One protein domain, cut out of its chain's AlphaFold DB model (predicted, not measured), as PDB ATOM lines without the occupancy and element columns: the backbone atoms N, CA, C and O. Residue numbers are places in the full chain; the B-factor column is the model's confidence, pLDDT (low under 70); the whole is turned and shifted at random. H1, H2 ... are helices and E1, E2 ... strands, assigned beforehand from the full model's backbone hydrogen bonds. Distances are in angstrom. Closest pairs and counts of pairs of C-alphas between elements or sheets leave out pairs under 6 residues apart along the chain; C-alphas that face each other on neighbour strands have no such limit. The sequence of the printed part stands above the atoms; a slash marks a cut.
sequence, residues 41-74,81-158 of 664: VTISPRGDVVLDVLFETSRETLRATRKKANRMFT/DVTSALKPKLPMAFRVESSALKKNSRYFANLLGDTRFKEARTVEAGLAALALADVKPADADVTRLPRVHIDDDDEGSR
ATOM      1  N   VAL A  41      25.150 223.121  40.272       87.76
ATOM      2  CA  VAL A  41      25.437 221.724  40.619       87.76
ATOM      3  C   VAL A  41      24.277 220.838  40.164       87.76
ATOM      4  O   VAL A  41      23.179 220.879  40.717       87.76
ATOM      5  N   THR A  42      24.514 219.995  39.161       88.97
ATOM      6  CA  THR A  42      23.514 219.011  38.718       88.97
ATOM      7  C   THR A  42      23.492 217.811  39.666       88.97
ATOM      8  O   THR A  42      24.478 217.082  39.763       88.97
ATOM      9  N   ILE A  43      22.366 217.600  40.357       89.63
ATOM     10  CA  ILE A  43      22.131 216.439  41.233       89.63
ATOM     11  C   ILE A  43      21.414 215.325  40.461       89.63
ATOM     12  O   ILE A  43      21.823 214.168  40.536       89.63
ATOM     13  N   SER A  44      20.387 215.675  39.677       85.89
ATOM     14  CA  SER A  44      19.730 214.772  38.724       85.89
ATOM     15  C   SER A  44      19.780 215.369  37.313       85.89
ATOM     16  O   SER A  44      19.363 216.516  37.138       85.89
ATOM     17  N   PRO A  45      20.215 214.618  36.280       81.90
ATOM     18  CA  PRO A  45      20.146 215.079  34.891       81.90
ATOM     19  C   PRO A  45      18.697 215.208  34.388       81.90
ATOM     20  O   PRO A  45      18.458 215.859  33.379       81.90
ATOM     21  N   ARG A  46      17.730 214.611  35.098       84.38
ATOM     22  CA  ARG A  46      16.287 214.723  34.836       84.38
ATOM     23  C   ARG A  46      15.614 215.846  35.635       84.38
ATOM     24  O   ARG A  46      14.390 215.928  35.631       84.38
ATOM     25  N   GLY A  47      16.391 216.668  36.346       86.44
ATOM     26  CA  GLY A  47      15.859 217.663  37.270       86.44
ATOM     27  C   GLY A  47      14.996 218.730  36.594       86.44
ATOM     28  O   GLY A  47      15.397 219.314  35.586       86.44
ATOM     29  N   ASP A  48      13.830 218.973  37.181       90.58
ATOM     30  CA  ASP A  48      12.751 219.853  36.729       90.58
ATOM     31  C   ASP A  48      12.672 221.175  37.510       90.58
ATOM     32  O   ASP A  48      11.957 222.086  37.097       90.58
ATOM     33  N   VAL A  49      13.414 221.294  38.615       91.26
ATOM     34  CA  VAL A  49      13.479 222.485  39.474       91.26
ATOM     35  C   VAL A  49      14.941 222.831  39.772       91.26
ATOM     36  O   VAL A  49      15.801 221.950  39.876       91.26
ATOM     37  N   VAL A  50      15.226 224.123  39.935       92.36
ATOM     38  CA  VAL A  50      16.498 224.628  40.464       92.36
ATOM     39  C   VAL A  50      16.272 225.185  41.869       92.36
ATOM     40  O   VAL A  50      15.431 226.061  42.065       92.36
ATOM     41  N   LEU A  51      17.019 224.684  42.854       93.25
ATOM     42  CA  LEU A  51      17.066 225.273  44.195       93.25
ATOM     43  C   LEU A  51      18.221 226.270  44.257       93.25
ATOM     44  O   LEU A  51      19.375 225.863  44.134       93.25
ATOM     45  N   ASP A  52      17.909 227.545  44.459       92.52
ATOM     46  CA  ASP A  52      18.882 228.591  44.763       92.52
ATOM     47  C   ASP A  52      19.026 228.679  46.280       92.52
ATOM     48  O   ASP A  52      18.121 229.152  46.964       92.52
ATOM     49  N   VAL A  53      20.143 228.194  46.814       92.74
ATOM     50  CA  VAL A  53      20.371 228.134  48.258       92.74
ATOM     51  C   VAL A  53      21.436 229.145  48.664       92.74
ATOM     52  O   VAL A  53      22.562 229.109  48.158       92.74
ATOM     53  N   LEU A  54      21.080 230.047  49.577       92.70
ATOM     54  CA  LEU A  54      21.984 231.034  50.151       92.70
ATOM     55  C   LEU A  54      22.557 230.501  51.468       92.70
ATOM     56  O   LEU A  54      21.843 230.336  52.453       92.70
ATOM     57  N   PHE A  55      23.864 230.235  51.481       91.89
ATOM     58  CA  PHE A  55      24.577 229.755  52.663       91.89
ATOM     59  C   PHE A  55      25.183 230.941  53.431       91.89
ATOM     60  O   PHE A  55      26.241 231.453  53.054       91.89
ATOM     61  N   GLU A  56      24.518 231.388  54.502       91.00
ATOM     62  CA  GLU A  56      25.023 232.444  55.400       91.00
ATOM     63  C   GLU A  56      25.867 231.885  56.557       91.00
ATOM     64  O   GLU A  56      25.396 231.062  57.338       91.00
ATOM     65  N   THR A  57      27.128 232.305  56.691       89.60
ATOM     66  CA  THR A  57      28.023 231.831  57.765       89.60
ATOM     67  C   THR A  57      28.407 232.948  58.730       89.60
ATOM     68  O   THR A  57      28.914 234.004  58.336       89.60
ATOM     69  N   SER A  58      28.186 232.691  60.020       87.69
ATOM     70  CA  SER A  58      28.502 233.589  61.125       87.69
ATOM     71  C   SER A  58      29.979 233.993  61.134       87.69
ATOM     72  O   SER A  58      30.890 233.234  60.767       87.69
ATOM     73  N   ARG A  59      30.249 235.224  61.587       84.83
ATOM     74  CA  ARG A  59      31.619 235.763  61.658       84.83
ATOM     75  C   ARG A  59      32.477 234.929  62.611       84.83
ATOM     76  O   ARG A  59      33.686 234.830  62.421       84.83
ATOM     77  N   GLU A  60      31.842 234.293  63.580       83.25
ATOM     78  CA  GLU A  60      32.399 233.505  64.670       83.25
ATOM     79  C   GLU A  60      32.886 232.157  64.130       83.25
ATOM     80  O   GLU A  60      34.067 231.826  64.286       83.25
ATOM     81  N   THR A  61      32.050 231.455  63.356       84.37
ATOM     82  CA  THR A  61      32.435 230.262  62.585       84.37
ATOM     83  C   THR A  61      33.559 230.556  61.594       84.37
ATOM     84  O   THR A  61      34.517 229.780  61.497       84.37
ATOM     85  N   LEU A  62      33.510 231.692  60.890       84.39
ATOM     86  CA  LEU A  62      34.565 232.105  59.955       84.39
ATOM     87  C   LEU A  62      35.890 232.412  60.672       84.39
ATOM     88  O   LEU A  62      36.951 231.944  60.248       84.39
ATOM     89  N   ARG A  63      35.849 233.142  61.796       84.05
ATOM     90  CA  ARG A  63      37.005 233.415  62.671       84.05
ATOM     91  C   ARG A  63      37.608 232.112  63.200       84.05
ATOM     92  O   ARG A  63      38.825 231.922  63.113       84.05
ATOM     93  N   ALA A  64      36.779 231.193  63.696       82.38
ATOM     94  CA  ALA A  64      37.204 229.894  64.208       82.38
ATOM     95  C   ALA A  64      37.815 229.010  63.107       82.38
ATOM     96  O   ALA A  64      38.885 228.429  63.305       82.38
ATOM     97  N   THR A  65      37.191 228.951  61.929       82.21
ATOM     98  CA  THR A  65      37.677 228.194  60.765       82.21
ATOM     99  C   THR A  65      39.007 228.747  60.256       82.21
ATOM    100  O   THR A  65      39.964 227.989  60.105       82.21
ATOM    101  N   ARG A  66      39.139 230.073  60.110       83.85
ATOM    102  CA  ARG A  66      40.407 230.723  59.732       83.85
ATOM    103  C   ARG A  66      41.512 230.478  60.770       83.85
ATOM    104  O   ARG A  66      42.650 230.202  60.399       83.85
ATOM    105  N   LYS A  67      41.184 230.488  62.070       81.30
ATOM    106  CA  LYS A  67      42.117 230.147  63.164       81.30
ATOM    107  C   LYS A  67      42.526 228.665  63.158       81.30
ATOM    108  O   LYS A  67      43.656 228.364  63.534       81.30
ATOM    109  N   LYS A  68      41.654 227.745  62.722       74.98
ATOM    110  CA  LYS A  68      41.990 226.323  62.502       74.98
ATOM    111  C   LYS A  68      42.911 226.158  61.282       74.98
ATOM    112  O   LYS A  68      43.982 225.572  61.421       74.98
ATOM    113  N   ALA A  69      42.557 226.743  60.134       72.33
ATOM    114  CA  ALA A  69      43.347 226.682  58.900       72.33
ATOM    115  C   ALA A  69      44.775 227.234  59.084       72.33
ATOM    116  O   ALA A  69      45.746 226.536  58.795       72.33
ATOM    117  N   ASN A  70      44.917 228.424  59.682       73.54
ATOM    118  CA  ASN A  70      46.220 229.041  59.966       73.54
ATOM    119  C   ASN A  70      47.122 228.212  60.912       73.54
ATOM    120  O   ASN A  70      48.309 228.504  61.017       73.54
ATOM    121  N   ARG A  71      46.586 227.205  61.621       68.31
ATOM    122  CA  ARG A  71      47.362 226.284  62.477       68.31
ATOM    123  C   ARG A  71      47.709 224.956  61.795       68.31
ATOM    124  O   ARG A  71      48.468 224.184  62.373       68.31
ATOM    125  N   MET A  72      47.158 224.679  60.611       57.46
ATOM    126  CA  MET A  72      47.413 223.453  59.840       57.46
ATOM    127  C   MET A  72      48.265 223.684  58.586       57.46
ATOM    128  O   MET A  72      48.997 222.781  58.191       57.46
ATOM    129  N   PHE A  73      48.200 224.867  57.968       49.10
ATOM    130  CA  PHE A  73      48.919 225.143  56.723       49.10
ATOM    131  C   PHE A  73      50.307 225.756  56.938       49.10
ATOM    132  O   PHE A  73      50.446 226.881  57.413       49.10
ATOM    133  N   THR A  74      51.335 225.053  56.459       48.49
ATOM    134  CA  THR A  74      52.522 225.707  55.894       48.49
ATOM    135  C   THR A  74      52.168 226.262  54.501       48.49
ATOM    136  O   THR A  74      51.287 225.717  53.832       48.49
ATOM    137  N   ASP A  81      39.942 224.881  47.107       50.61
ATOM    138  CA  ASP A  81      38.649 224.609  47.750       50.61
ATOM    139  C   ASP A  81      38.491 225.337  49.098       50.61
ATOM    140  O   ASP A  81      37.410 225.819  49.437       50.61
ATOM    141  N   VAL A  82      39.601 225.514  49.829       49.05
ATOM    142  CA  VAL A  82      39.642 226.193  51.140       49.05
ATOM    143  C   VAL A  82      39.211 227.665  51.042       49.05
ATOM    144  O   VAL A  82      38.765 228.249  52.027       49.05
ATOM    145  N   THR A  83      39.314 228.282  49.859       50.90
ATOM    146  CA  THR A  83      38.972 229.700  49.657       50.90
ATOM    147  C   THR A  83      37.473 229.963  49.504       50.90
ATOM    148  O   THR A  83      37.026 231.070  49.805       50.90
ATOM    149  N   SER A  84      36.675 228.971  49.084       56.29
ATOM    150  CA  SER A  84      35.223 229.151  48.929       56.29
ATOM    151  C   SER A  84      34.506 229.148  50.281       56.29
ATOM    152  O   SER A  84      33.682 230.024  50.545       56.29
ATOM    153  N   ALA A  85      34.911 228.242  51.178       60.17
ATOM    154  CA  ALA A  85      34.341 228.054  52.517       60.17
ATOM    155  C   ALA A  85      34.620 229.208  53.513       60.17
ATOM    156  O   ALA A  85      34.377 229.068  54.709       60.17
ATOM    157  N   LEU A  86      35.163 230.342  53.054       70.15
ATOM    158  CA  LEU A  86      35.447 231.528  53.873       70.15
ATOM    159  C   LEU A  86      34.612 232.764  53.478       70.15
ATOM    160  O   LEU A  86      34.878 233.864  53.967       70.15
ATOM    161  N   LYS A  87      33.614 232.606  52.599       80.55
ATOM    162  CA  LYS A  87      32.674 233.675  52.223       80.55
ATOM    163  C   LYS A  87      31.491 233.727  53.209       80.55
ATOM    164  O   LYS A  87      30.896 232.685  53.463       80.55
ATOM    165  N   PRO A  88      31.096 234.913  53.718       83.54
ATOM    166  CA  PRO A  88      30.011 235.040  54.699       83.54
ATOM    167  C   PRO A  88      28.619 234.797  54.116       83.54
ATOM    168  O   PRO A  88      27.726 234.395  54.848       83.54
ATOM    169  N   LYS A  89      28.436 235.016  52.812       87.73
ATOM    170  CA  LYS A  89      27.258 234.584  52.060       87.73
ATOM    171  C   LYS A  89      27.740 233.891  50.791       87.73
ATOM    172  O   LYS A  89      28.534 234.469  50.044       87.73
ATOM    173  N   LEU A  90      27.304 232.657  50.575       87.58
ATOM    174  CA  LEU A  90      27.678 231.833  49.428       87.58
ATOM    175  C   LEU A  90      26.398 231.326  48.744       87.58
ATOM    176  O   LEU A  90      25.784 230.393  49.251       87.58
ATOM    177  N   PRO A  91      25.960 231.928  47.624       89.67
ATOM    178  CA  PRO A  91      24.851 231.394  46.842       89.67
ATOM    179  C   PRO A  91      25.310 230.179  46.022       89.67
ATOM    180  O   PRO A  91      26.371 230.217  45.394       89.67
ATOM    181  N   MET A  92      24.501 229.120  45.989       90.52
ATOM    182  CA  MET A  92      24.688 227.963  45.108       90.52
ATOM    183  C   MET A  92      23.358 227.499  44.516       90.52
ATOM    184  O   MET A  92      22.358 227.416  45.221       90.52
ATOM    185  N   ALA A  93      23.368 227.141  43.232       91.75
ATOM    186  CA  ALA A  93      22.203 226.616  42.529       91.75
ATOM    187  C   ALA A  93      22.316 225.094  42.341       91.75
ATOM    188  O   ALA A  93      23.363 224.596  41.918       91.75
ATOM    189  N   PHE A  94      21.239 224.352  42.603       92.67
ATOM    190  CA  PHE A  94      21.185 222.893  42.471       92.67
ATOM    191  C   PHE A  94      20.054 222.455  41.537       92.67
ATOM    192  O   PHE A  94      18.887 222.702  41.835       92.67
ATOM    193  N   ARG A  95      20.370 221.749  40.441       92.85
ATOM    194  CA  ARG A  95      19.352 221.137  39.563       92.85
ATOM    195  C   ARG A  95      18.909 219.790  40.140       92.85
ATOM    196  O   ARG A  95      19.717 218.861  40.238       92.85
ATOM    197  N   VAL A  96      17.633 219.696  40.511       92.82
ATOM    198  CA  VAL A  96      17.029 218.595  41.284       92.82
ATOM    199  C   VAL A  96      15.717 218.122  40.660       92.82
ATOM    200  O   VAL A  96      15.088 218.851  39.901       92.82
ATOM    201  N   GLU A  97      15.297 216.902  40.988       92.66
ATOM    202  CA  GLU A  97      14.001 216.344  40.602       92.66
ATOM    203  C   GLU A  97      12.986 216.483  41.750       92.66
ATOM    204  O   GLU A  97      13.114 215.865  42.812       92.66
ATOM    205  N   SER A  98      11.941 217.280  41.529       91.73
ATOM    206  CA  SER A  98      10.886 217.565  42.500       91.73
ATOM    207  C   SER A  98      10.146 216.300  42.938       91.73
ATOM    208  O   SER A  98       9.752 216.199  44.099       91.73
ATOM    209  N   SER A  99      10.024 215.301  42.054       90.86
ATOM    210  CA  SER A  99       9.412 213.998  42.351       90.86
ATOM    211  C   SER A  99      10.157 213.259  43.477       90.86
ATOM    212  O   SER A  99       9.534 212.769  44.423       90.86
ATOM    213  N   ALA A 100      11.493 213.248  43.424       92.09
ATOM    214  CA  ALA A 100      12.354 212.578  44.392       92.09
ATOM    215  C   ALA A 100      12.373 213.326  45.732       92.09
ATOM    216  O   ALA A 100      12.220 212.711  46.790       92.09
ATOM    217  N   LEU A 101      12.470 214.661  45.689       93.13
ATOM    218  CA  LEU A 101      12.427 215.497  46.890       93.13
ATOM    219  C   LEU A 101      11.082 215.387  47.623       93.13
ATOM    220  O   LEU A 101      11.074 215.137  48.825       93.13
ATOM    221  N   LYS A 102       9.948 215.489  46.914       93.35
ATOM    222  CA  LYS A 102       8.598 215.343  47.498       93.35
ATOM    223  C   LYS A 102       8.356 213.954  48.099       93.35
ATOM    224  O   LYS A 102       7.603 213.832  49.060       93.35
ATOM    225  N   LYS A 103       8.983 212.909  47.547       92.96
ATOM    226  CA  LYS A 103       8.895 211.531  48.058       92.96
ATOM    227  C   LYS A 103       9.709 211.327  49.341       92.96
ATOM    228  O   LYS A 103       9.242 210.642  50.246       92.96
ATOM    229  N   ASN A 104      10.920 211.883  49.400       92.22
ATOM    230  CA  ASN A 104      11.907 211.576  50.441       92.22
ATOM    231  C   ASN A 104      12.055 212.678  51.516       92.22
ATOM    232  O   ASN A 104      12.848 212.516  52.441       92.22
ATOM    233  N   SER A 105      11.309 213.786  51.422       94.29
ATOM    234  CA  SER A 105      11.287 214.882  52.402       94.29
ATOM    235  C   SER A 105       9.878 215.447  52.577       94.29
ATOM    236  O   SER A 105       9.249 215.894  51.615       94.29
ATOM    237  N   ARG A 106       9.407 215.530  53.829       92.82
ATOM    238  CA  ARG A 106       8.125 216.188  54.143       92.82
ATOM    239  C   ARG A 106       8.194 217.710  53.965       92.82
ATOM    240  O   ARG A 106       7.187 218.331  53.635       92.82
ATOM    241  N   TYR A 107       9.372 218.306  54.149       93.19
ATOM    242  CA  TYR A 107       9.596 219.734  53.926       93.19
ATOM    243  C   TYR A 107       9.407 220.089  52.445       93.19
ATOM    244  O   TYR A 107       8.579 220.939  52.118       93.19
ATOM    245  N   PHE A 108      10.083 219.376  51.534       93.55
ATOM    246  CA  PHE A 108       9.935 219.613  50.093       93.55
ATOM    247  C   PHE A 108       8.564 219.177  49.551       93.55
ATOM    248  O   PHE A 108       8.075 219.794  48.604       93.55
ATOM    249  N   ALA A 109       7.905 218.187  50.169       92.44
ATOM    250  CA  ALA A 109       6.507 217.854  49.875       92.44
ATOM    251  C   ALA A 109       5.565 219.055  50.077       92.44
ATOM    252  O   ALA A 109       4.739 219.331  49.207       92.44
ATOM    253  N   ASN A 110       5.730 219.798  51.176       92.01
ATOM    254  CA  ASN A 110       4.961 221.013  51.446       92.01
ATOM    255  C   ASN A 110       5.404 222.170  50.528       92.01
ATOM    256  O   ASN A 110       4.591 222.704  49.776       92.01
ATOM    257  N   LEU A 111       6.696 222.527  50.550       91.19
ATOM    258  CA  LEU A 111       7.244 223.722  49.889       91.19
ATOM    259  C   LEU A 111       7.007 223.741  48.371       91.19
ATOM    260  O   LEU A 111       6.739 224.791  47.794       91.19
ATOM    261  N   LEU A 112       7.106 222.575  47.724       90.48
ATOM    262  CA  LEU A 112       6.978 222.429  46.272       90.48
ATOM    263  C   LEU A 112       5.592 221.908  45.842       90.48
ATOM    264  O   LEU A 112       5.392 221.642  44.655       90.48
ATOM    265  N   GLY A 113       4.676 221.652  46.784       86.57
ATOM    266  CA  GLY A 113       3.414 220.942  46.534       86.57
ATOM    267  C   GLY A 113       2.146 221.637  47.032       86.57
ATOM    268  O   GLY A 113       1.085 221.408  46.460       86.57
ATOM    269  N   ASP A 114       2.231 222.489  48.052       88.88
ATOM    270  CA  ASP A 114       1.079 223.206  48.603       88.88
ATOM    271  C   ASP A 114       1.029 224.642  48.065       88.88
ATOM    272  O   ASP A 114       1.865 225.483  48.397       88.88
ATOM    273  N   THR A 115       0.021 224.943  47.241       85.65
ATOM    274  CA  THR A 115      -0.154 226.241  46.563       85.65
ATOM    275  C   THR A 115      -0.515 227.399  47.504       85.65
ATOM    276  O   THR A 115      -0.763 228.521  47.051       85.65
ATOM    277  N   ARG A 116      -0.502 227.194  48.828       87.15
ATOM    278  CA  ARG A 116      -0.406 228.283  49.813       87.15
ATOM    279  C   ARG A 116       0.979 228.941  49.818       87.15
ATOM    280  O   ARG A 116       1.055 230.138  50.082       87.15
ATOM    281  N   PHE A 117       2.037 228.209  49.468       86.68
ATOM    282  CA  PHE A 117       3.397 228.738  49.334       86.68
ATOM    283  C   PHE A 117       3.615 229.414  47.972       86.68
ATOM    284  O   PHE A 117       3.077 228.993  46.942       86.68
ATOM    285  N   LYS A 118       4.423 230.481  47.953       88.91
ATOM    286  CA  LYS A 118       4.771 231.225  46.728       88.91
ATOM    287  C   LYS A 118       5.669 230.375  45.822       88.91
ATOM    288  O   LYS A 118       5.591 230.455  44.598       88.91
ATOM    289  N   GLU A 119       6.472 229.529  46.443       89.08
ATOM    290  CA  GLU A 119       7.464 228.628  45.879       89.08
ATOM    291  C   GLU A 119       6.765 227.546  45.047       89.08
ATOM    292  O   GLU A 119       7.042 227.415  43.855       89.08
ATOM    293  N   ALA A 120       5.755 226.877  45.617       87.50
ATOM    294  CA  ALA A 120       4.887 225.942  44.902       87.50
ATOM    295  C   ALA A 120       4.208 226.587  43.680       87.50
ATOM    296  O   ALA A 120       4.266 226.020  42.591       87.50
ATOM    297  N   ARG A 121       3.641 227.800  43.818       89.20
ATOM    298  CA  ARG A 121       3.049 228.544  42.682       89.20
ATOM    299  C   ARG A 121       4.072 228.887  41.601       89.20
ATOM    300  O   ARG A 121       3.744 228.870  40.421       89.20
ATOM    301  N   THR A 122       5.304 229.204  41.997       89.75
ATOM    302  CA  THR A 122       6.397 229.533  41.067       89.75
ATOM    303  C   THR A 122       6.832 228.295  40.283       89.75
ATOM    304  O   THR A 122       7.046 228.375  39.074       89.75
ATOM    305  N   VAL A 123       6.886 227.133  40.941       89.26
ATOM    306  CA  VAL A 123       7.151 225.843  40.292       89.26
ATOM    307  C   VAL A 123       6.005 225.437  39.367       89.26
ATOM    308  O   VAL A 123       6.261 225.088  38.219       89.26
ATOM    309  N   GLU A 124       4.752 225.539  39.812       88.11
ATOM    310  CA  GLU A 124       3.570 225.235  38.997       88.11
ATOM    311  C   GLU A 124       3.498 226.124  37.744       88.11
ATOM    312  O   GLU A 124       3.375 225.611  36.632       88.11
ATOM    313  N   ALA A 125       3.678 227.441  37.894       88.68
ATOM    314  CA  ALA A 125       3.699 228.382  36.775       88.68
ATOM    315  C   ALA A 125       4.883 228.145  35.818       88.68
ATOM    316  O   ALA A 125       4.709 228.229  34.603       88.68
ATOM    317  N   GLY A 126       6.074 227.817  36.335       87.70
ATOM    318  CA  GLY A 126       7.245 227.505  35.511       87.70
ATOM    319  C   GLY A 126       7.091 226.201  34.723       87.70
ATOM    320  O   GLY A 126       7.375 226.165  33.527       87.70
ATOM    321  N   LEU A 127       6.568 225.144  35.351       86.94
ATOM    322  CA  LEU A 127       6.269 223.880  34.671       86.94
ATOM    323  C   LEU A 127       5.136 224.041  33.644       86.94
ATOM    324  O   LEU A 127       5.225 223.477  32.554       86.94
ATOM    325  N   ALA A 128       4.117 224.856  33.935       87.66
ATOM    326  CA  ALA A 128       3.076 225.208  32.970       87.66
ATOM    327  C   ALA A 128       3.633 226.008  31.777       87.66
ATOM    328  O   ALA A 128       3.269 225.733  30.636       87.66
ATOM    329  N   ALA A 129       4.558 226.947  32.006       87.82
ATOM    330  CA  ALA A 129       5.223 227.696  30.938       87.82
ATOM    331  C   ALA A 129       6.108 226.800  30.047       87.82
ATOM    332  O   ALA A 129       6.119 226.970  28.828       87.82
ATOM    333  N   LEU A 130       6.800 225.813  30.628       86.01
ATOM    334  CA  LEU A 130       7.557 224.804  29.876       86.01
ATOM    335  C   LEU A 130       6.635 223.888  29.053       86.01
ATOM    336  O   LEU A 130       6.921 223.629  27.884       86.01
ATOM    337  N   ALA A 131       5.497 223.470  29.619       86.36
ATOM    338  CA  ALA A 131       4.487 222.684  28.911       86.36
ATOM    339  C   ALA A 131       3.836 223.461  27.748       86.36
ATOM    340  O   ALA A 131       3.650 222.903  26.670       86.36
ATOM    341  N   LEU A 132       3.559 224.759  27.923       86.30
ATOM    342  CA  LEU A 132       3.076 225.648  26.854       86.30
ATOM    343  C   LEU A 132       4.103 225.860  25.727       86.30
ATOM    344  O   LEU A 132       3.720 226.231  24.619       86.30
ATOM    345  N   ALA A 133       5.390 225.626  25.995       86.01
ATOM    346  CA  ALA A 133       6.468 225.688  25.009       86.01
ATOM    347  C   ALA A 133       6.796 224.326  24.355       86.01
ATOM    348  O   ALA A 133       7.727 224.265  23.554       86.01
ATOM    349  N   ASP A 134       6.081 223.250  24.716       82.61
ATOM    350  CA  ASP A 134       6.376 221.844  24.366       82.61
ATOM    351  C   ASP A 134       7.819 221.399  24.712       82.61
ATOM    352  O   ASP A 134       8.417 220.530  24.074       82.61
ATOM    353  N   VAL A 135       8.409 221.999  25.756       83.85
ATOM    354  CA  VAL A 135       9.754 221.654  26.240       83.85
ATOM    355  C   VAL A 135       9.641 220.810  27.506       83.85
ATOM    356  O   VAL A 135       9.199 221.276  28.555       83.85
ATOM    357  N   LYS A 136      10.105 219.560  27.439       82.11
ATOM    358  CA  LYS A 136      10.197 218.684  28.615       82.11
ATOM    359  C   LYS A 136      11.196 219.262  29.627       82.11
ATOM    360  O   LYS A 136      12.295 219.639  29.229       82.11
ATOM    361  N   PRO A 137      10.908 219.239  30.941       78.07
ATOM    362  CA  PRO A 137      11.799 219.816  31.953       78.07
ATOM    363  C   PRO A 137      13.158 219.099  32.084       78.07
ATOM    364  O   PRO A 137      14.109 219.681  32.591       78.07
ATOM    365  N   ALA A 138      13.290 217.861  31.590       78.26
ATOM    366  CA  ALA A 138      14.588 217.189  31.474       78.26
ATOM    367  C   ALA A 138      15.471 217.805  30.366       78.26
ATOM    368  O   ALA A 138      16.672 217.980  30.566       78.26
ATOM    369  N   ASP A 139      14.860 218.188  29.242       77.42
ATOM    370  CA  ASP A 139      15.531 218.691  28.034       77.42
ATOM    371  C   ASP A 139      15.621 220.235  28.000       77.42
ATOM    372  O   ASP A 139      16.284 220.811  27.139       77.42
ATOM    373  N   ALA A 140      14.954 220.915  28.940       76.28
ATOM    374  CA  ALA A 140      14.986 222.364  29.095       76.28
ATOM    375  C   ALA A 140      16.374 222.877  29.512       76.28
ATOM    376  O   ALA A 140      17.032 222.307  30.388       76.28
ATOM    377  N   ASP A 141      16.779 224.013  28.936       78.92
ATOM    378  CA  ASP A 141      17.922 224.770  29.442       78.92
ATOM    379  C   ASP A 141      17.652 225.293  30.863       78.92
ATOM    380  O   ASP A 141      16.530 225.671  31.214       78.92
ATOM    381  N   VAL A 142      18.705 225.345  31.676       79.36
ATOM    382  CA  VAL A 142      18.624 225.610  33.115       79.36
ATOM    383  C   VAL A 142      18.114 227.025  33.413       79.36
ATOM    384  O   VAL A 142      17.493 227.241  34.450       79.36
ATOM    385  N   THR A 143      18.278 227.976  32.482       81.17
ATOM    386  CA  THR A 143      17.708 229.333  32.603       81.17
ATOM    387  C   THR A 143      16.177 229.371  32.549       81.17
ATOM    388  O   THR A 143      15.582 230.349  32.998       81.17
ATOM    389  N   ARG A 144      15.532 228.321  32.016       81.96
ATOM    390  CA  ARG A 144      14.070 228.219  31.847       81.96
ATOM    391  C   ARG A 144      13.381 227.371  32.917       81.96
ATOM    392  O   ARG A 144      12.154 227.306  32.930       81.96
ATOM    393  N   LEU A 145      14.140 226.698  33.782       87.42
ATOM    394  CA  LEU A 145      13.577 225.911  34.876       87.42
ATOM    395  C   LEU A 145      13.047 226.828  35.992       87.42
ATOM    396  O   LEU A 145      13.651 227.869  36.262       87.42
ATOM    397  N   PRO A 146      11.952 226.456  36.681       90.30
ATOM    398  CA  PRO A 146      11.509 227.172  37.871       90.30
ATOM    399  C   PRO A 146      12.593 227.170  38.954       90.30
ATOM    400  O   PRO A 146      13.194 226.134  39.258       90.30
ATOM    401  N   ARG A 147      12.808 228.344  39.553       90.59
ATOM    402  CA  ARG A 147      13.802 228.589  40.603       90.59
ATOM    403  C   ARG A 147      13.109 228.799  41.948       90.59
ATOM    404  O   ARG A 147      12.112 229.518  42.015       90.59
ATOM    405  N   VAL A 148      13.631 228.185  43.006       91.49
ATOM    406  CA  VAL A 148      13.117 228.297  44.384       91.49
ATOM    407  C   VAL A 148      14.249 228.742  45.303       91.49
ATOM    408  O   VAL A 148      15.265 228.056  45.379       91.49
ATOM    409  N   HIS A 149      14.070 229.874  45.990       91.78
ATOM    410  CA  HIS A 149      15.051 230.403  46.943       91.78
ATOM    411  C   HIS A 149      14.929 229.708  48.302       91.78
ATOM    412  O   HIS A 149      13.813 229.491  48.779       91.78
ATOM    413  N   ILE A 150      16.058 229.381  48.929       92.47
ATOM    414  CA  ILE A 150      16.131 228.830  50.285       92.47
ATOM    415  C   ILE A 150      17.305 229.477  51.014       92.47
ATOM    416  O   ILE A 150      18.447 229.393  50.568       92.47
ATOM    417  N   ASP A 151      17.039 230.063  52.171       91.45
ATOM    418  CA  ASP A 151      18.066 230.577  53.069       91.45
ATOM    419  C   ASP A 151      18.391 229.504  54.128       91.45
ATOM    420  O   ASP A 151      17.502 229.027  54.838       91.45
ATOM    421  N   ASP A 152      19.658 229.081  54.205       90.63
ATOM    422  CA  ASP A 152      20.180 228.164  55.232       90.63
ATOM    423  C   ASP A 152      21.308 228.903  55.972       90.63
ATOM    424  O   ASP A 152      22.285 229.340  55.356       90.63
ATOM    425  N   ASP A 153      21.183 229.039  57.287       88.46
ATOM    426  CA  ASP A 153      22.161 229.611  58.231       88.46
ATOM    427  C   ASP A 153      23.123 228.543  58.800       88.46
ATOM    428  O   ASP A 153      23.010 227.356  58.493       88.46
ATOM    429  N   ASP A 154      24.116 228.949  59.604       88.73
ATOM    430  CA  ASP A 154      24.986 228.027  60.351       88.73
ATOM    431  C   ASP A 154      24.644 227.902  61.848       88.73
ATOM    432  O   ASP A 154      25.429 227.305  62.585       88.73
ATOM    433  N   GLU A 155      23.499 228.417  62.319       81.47
ATOM    434  CA  GLU A 155      23.225 228.600  63.756       81.47
ATOM    435  C   GLU A 155      23.330 227.299  64.566       81.47
ATOM    436  O   GLU A 155      23.969 227.271  65.619       81.47
ATOM    437  N   GLY A 156      22.768 226.201  64.054       83.75
ATOM    438  CA  GLY A 156      22.809 224.898  64.722       83.75
ATOM    439  C   GLY A 156      24.104 224.098  64.515       83.75
ATOM    440  O   GLY A 156      24.347 223.144  65.256       83.75
ATOM    441  N   SER A 157      24.940 224.436  63.524       87.34
ATOM    442  CA  SER A 157      26.136 223.643  63.178       87.34
ATOM    443  C   SER A 157      27.457 224.314  63.544       87.34
ATOM    444  O   SER A 157      28.423 223.621  63.862       87.34
ATOM    445  N   ARG A 158      27.518 225.647  63.449       88.21
ATOM    446  CA  ARG A 158      28.732 226.477  63.518       88.21
ATOM    447  C   ARG A 158      29.883 225.909  62.668       88.21
ATOM    448  O   ARG A 158      31.051 225.860  63.073       88.21
TER     449      ARG A 158
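What this domain is: This is residues 41 to 74 and 81 to 158 of the 664 residues of an uncharacterized protein of Sporothrix schenckii (strain ATCC 58251 / de Perez 2211183) (UniProt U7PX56). A narrow, strongly twisted three-stranded sheet makes the middle of an elongated body, with helices gathered at both its ends: H1 and H2 beyond one end, H3, H4 and H5 at the other. H5, the longest helix, packs on the sheet near the start of E3, and the long link from H5 to E3 loops out at this same end. The printed part has 112 residues with five named helices and three named strands, in the order E1 H1 H2 E2 H3 H4 H5 E3; the sheet's order is E2 E1 E3, mixed, and the class is mixed, helices and strands. The whole is loose, with a radius of gyration of the C-alphas of 17.6 A, and spans 56 by 28 by 21 A, only just elongated.

How they stand to each other: The inner strand E1, residues 49 to 56, is antiparallel to the edge strand E2, residues 89 to 96, at 159 degrees between directions; N 53 and O 92 are within hydrogen-bond range at 2.8 A. On its other side E1 is parallel to the edge strand E3, residues 147 to 152, at 26 degrees, with N 52 and O 148 at 2.8 A. Residues 41 to 42 pair with residues 94 to 95 of E2, parallel. H5, residues 118 to 132, is on the sheet at a height over the sheet of 6.8 A; the closest C-alphas of H5 and E3, those of Glu 119 and Val 148, are 5.9 A apart. H4, residues 106 to 111, is close to H5 but not clearly touching, with the C-alphas of Leu 111 and Ala 120 closest at 5.9 A. H3, residues 98 to 104, and H4 touch only at the corner, the closest C-alphas, Lys 102 and Ala 109, being 4.0 A apart. H1, residues 59 to 69, and H2, residues 81 to 86, only just touch, with 3 pairs of C-alphas within 8 A, the closest Leu 62 and Leu 86 at 6.2 A. H1 and H5 are apart. Every O i to N i+4 pair is within hydrogen-bond range in H1, H3, H4 and H5; H2 has 0 of 2, and 1 of 3 O i to N i+3 pairs.

Where its parts are: E1 begins at C-alpha 49 (13.479, 222.485, 39.474) and measures 22.0 A, E2 21.8 A and E3 16.0 A, ending at C-alpha 152 (20.180, 228.164, 55.232). H5 measures 20.7 A and H1 15.1 A; H5 ends at C-alpha 132 (3.076, 225.648, 26.854).

The domain as a whole: The two C-alphas farthest apart, Thr 74 and Leu 132, are 57.3 A apart. Residues 75 to 80 are not printed, and C-alphas 74 and 81 are 16.1 A apart across this cut. The link from H5 to E3, residues 133 to 146, is long. The mean pLDDT of the printed part is 84.6; residues 71 to 74 and 81 to 85 are under 70.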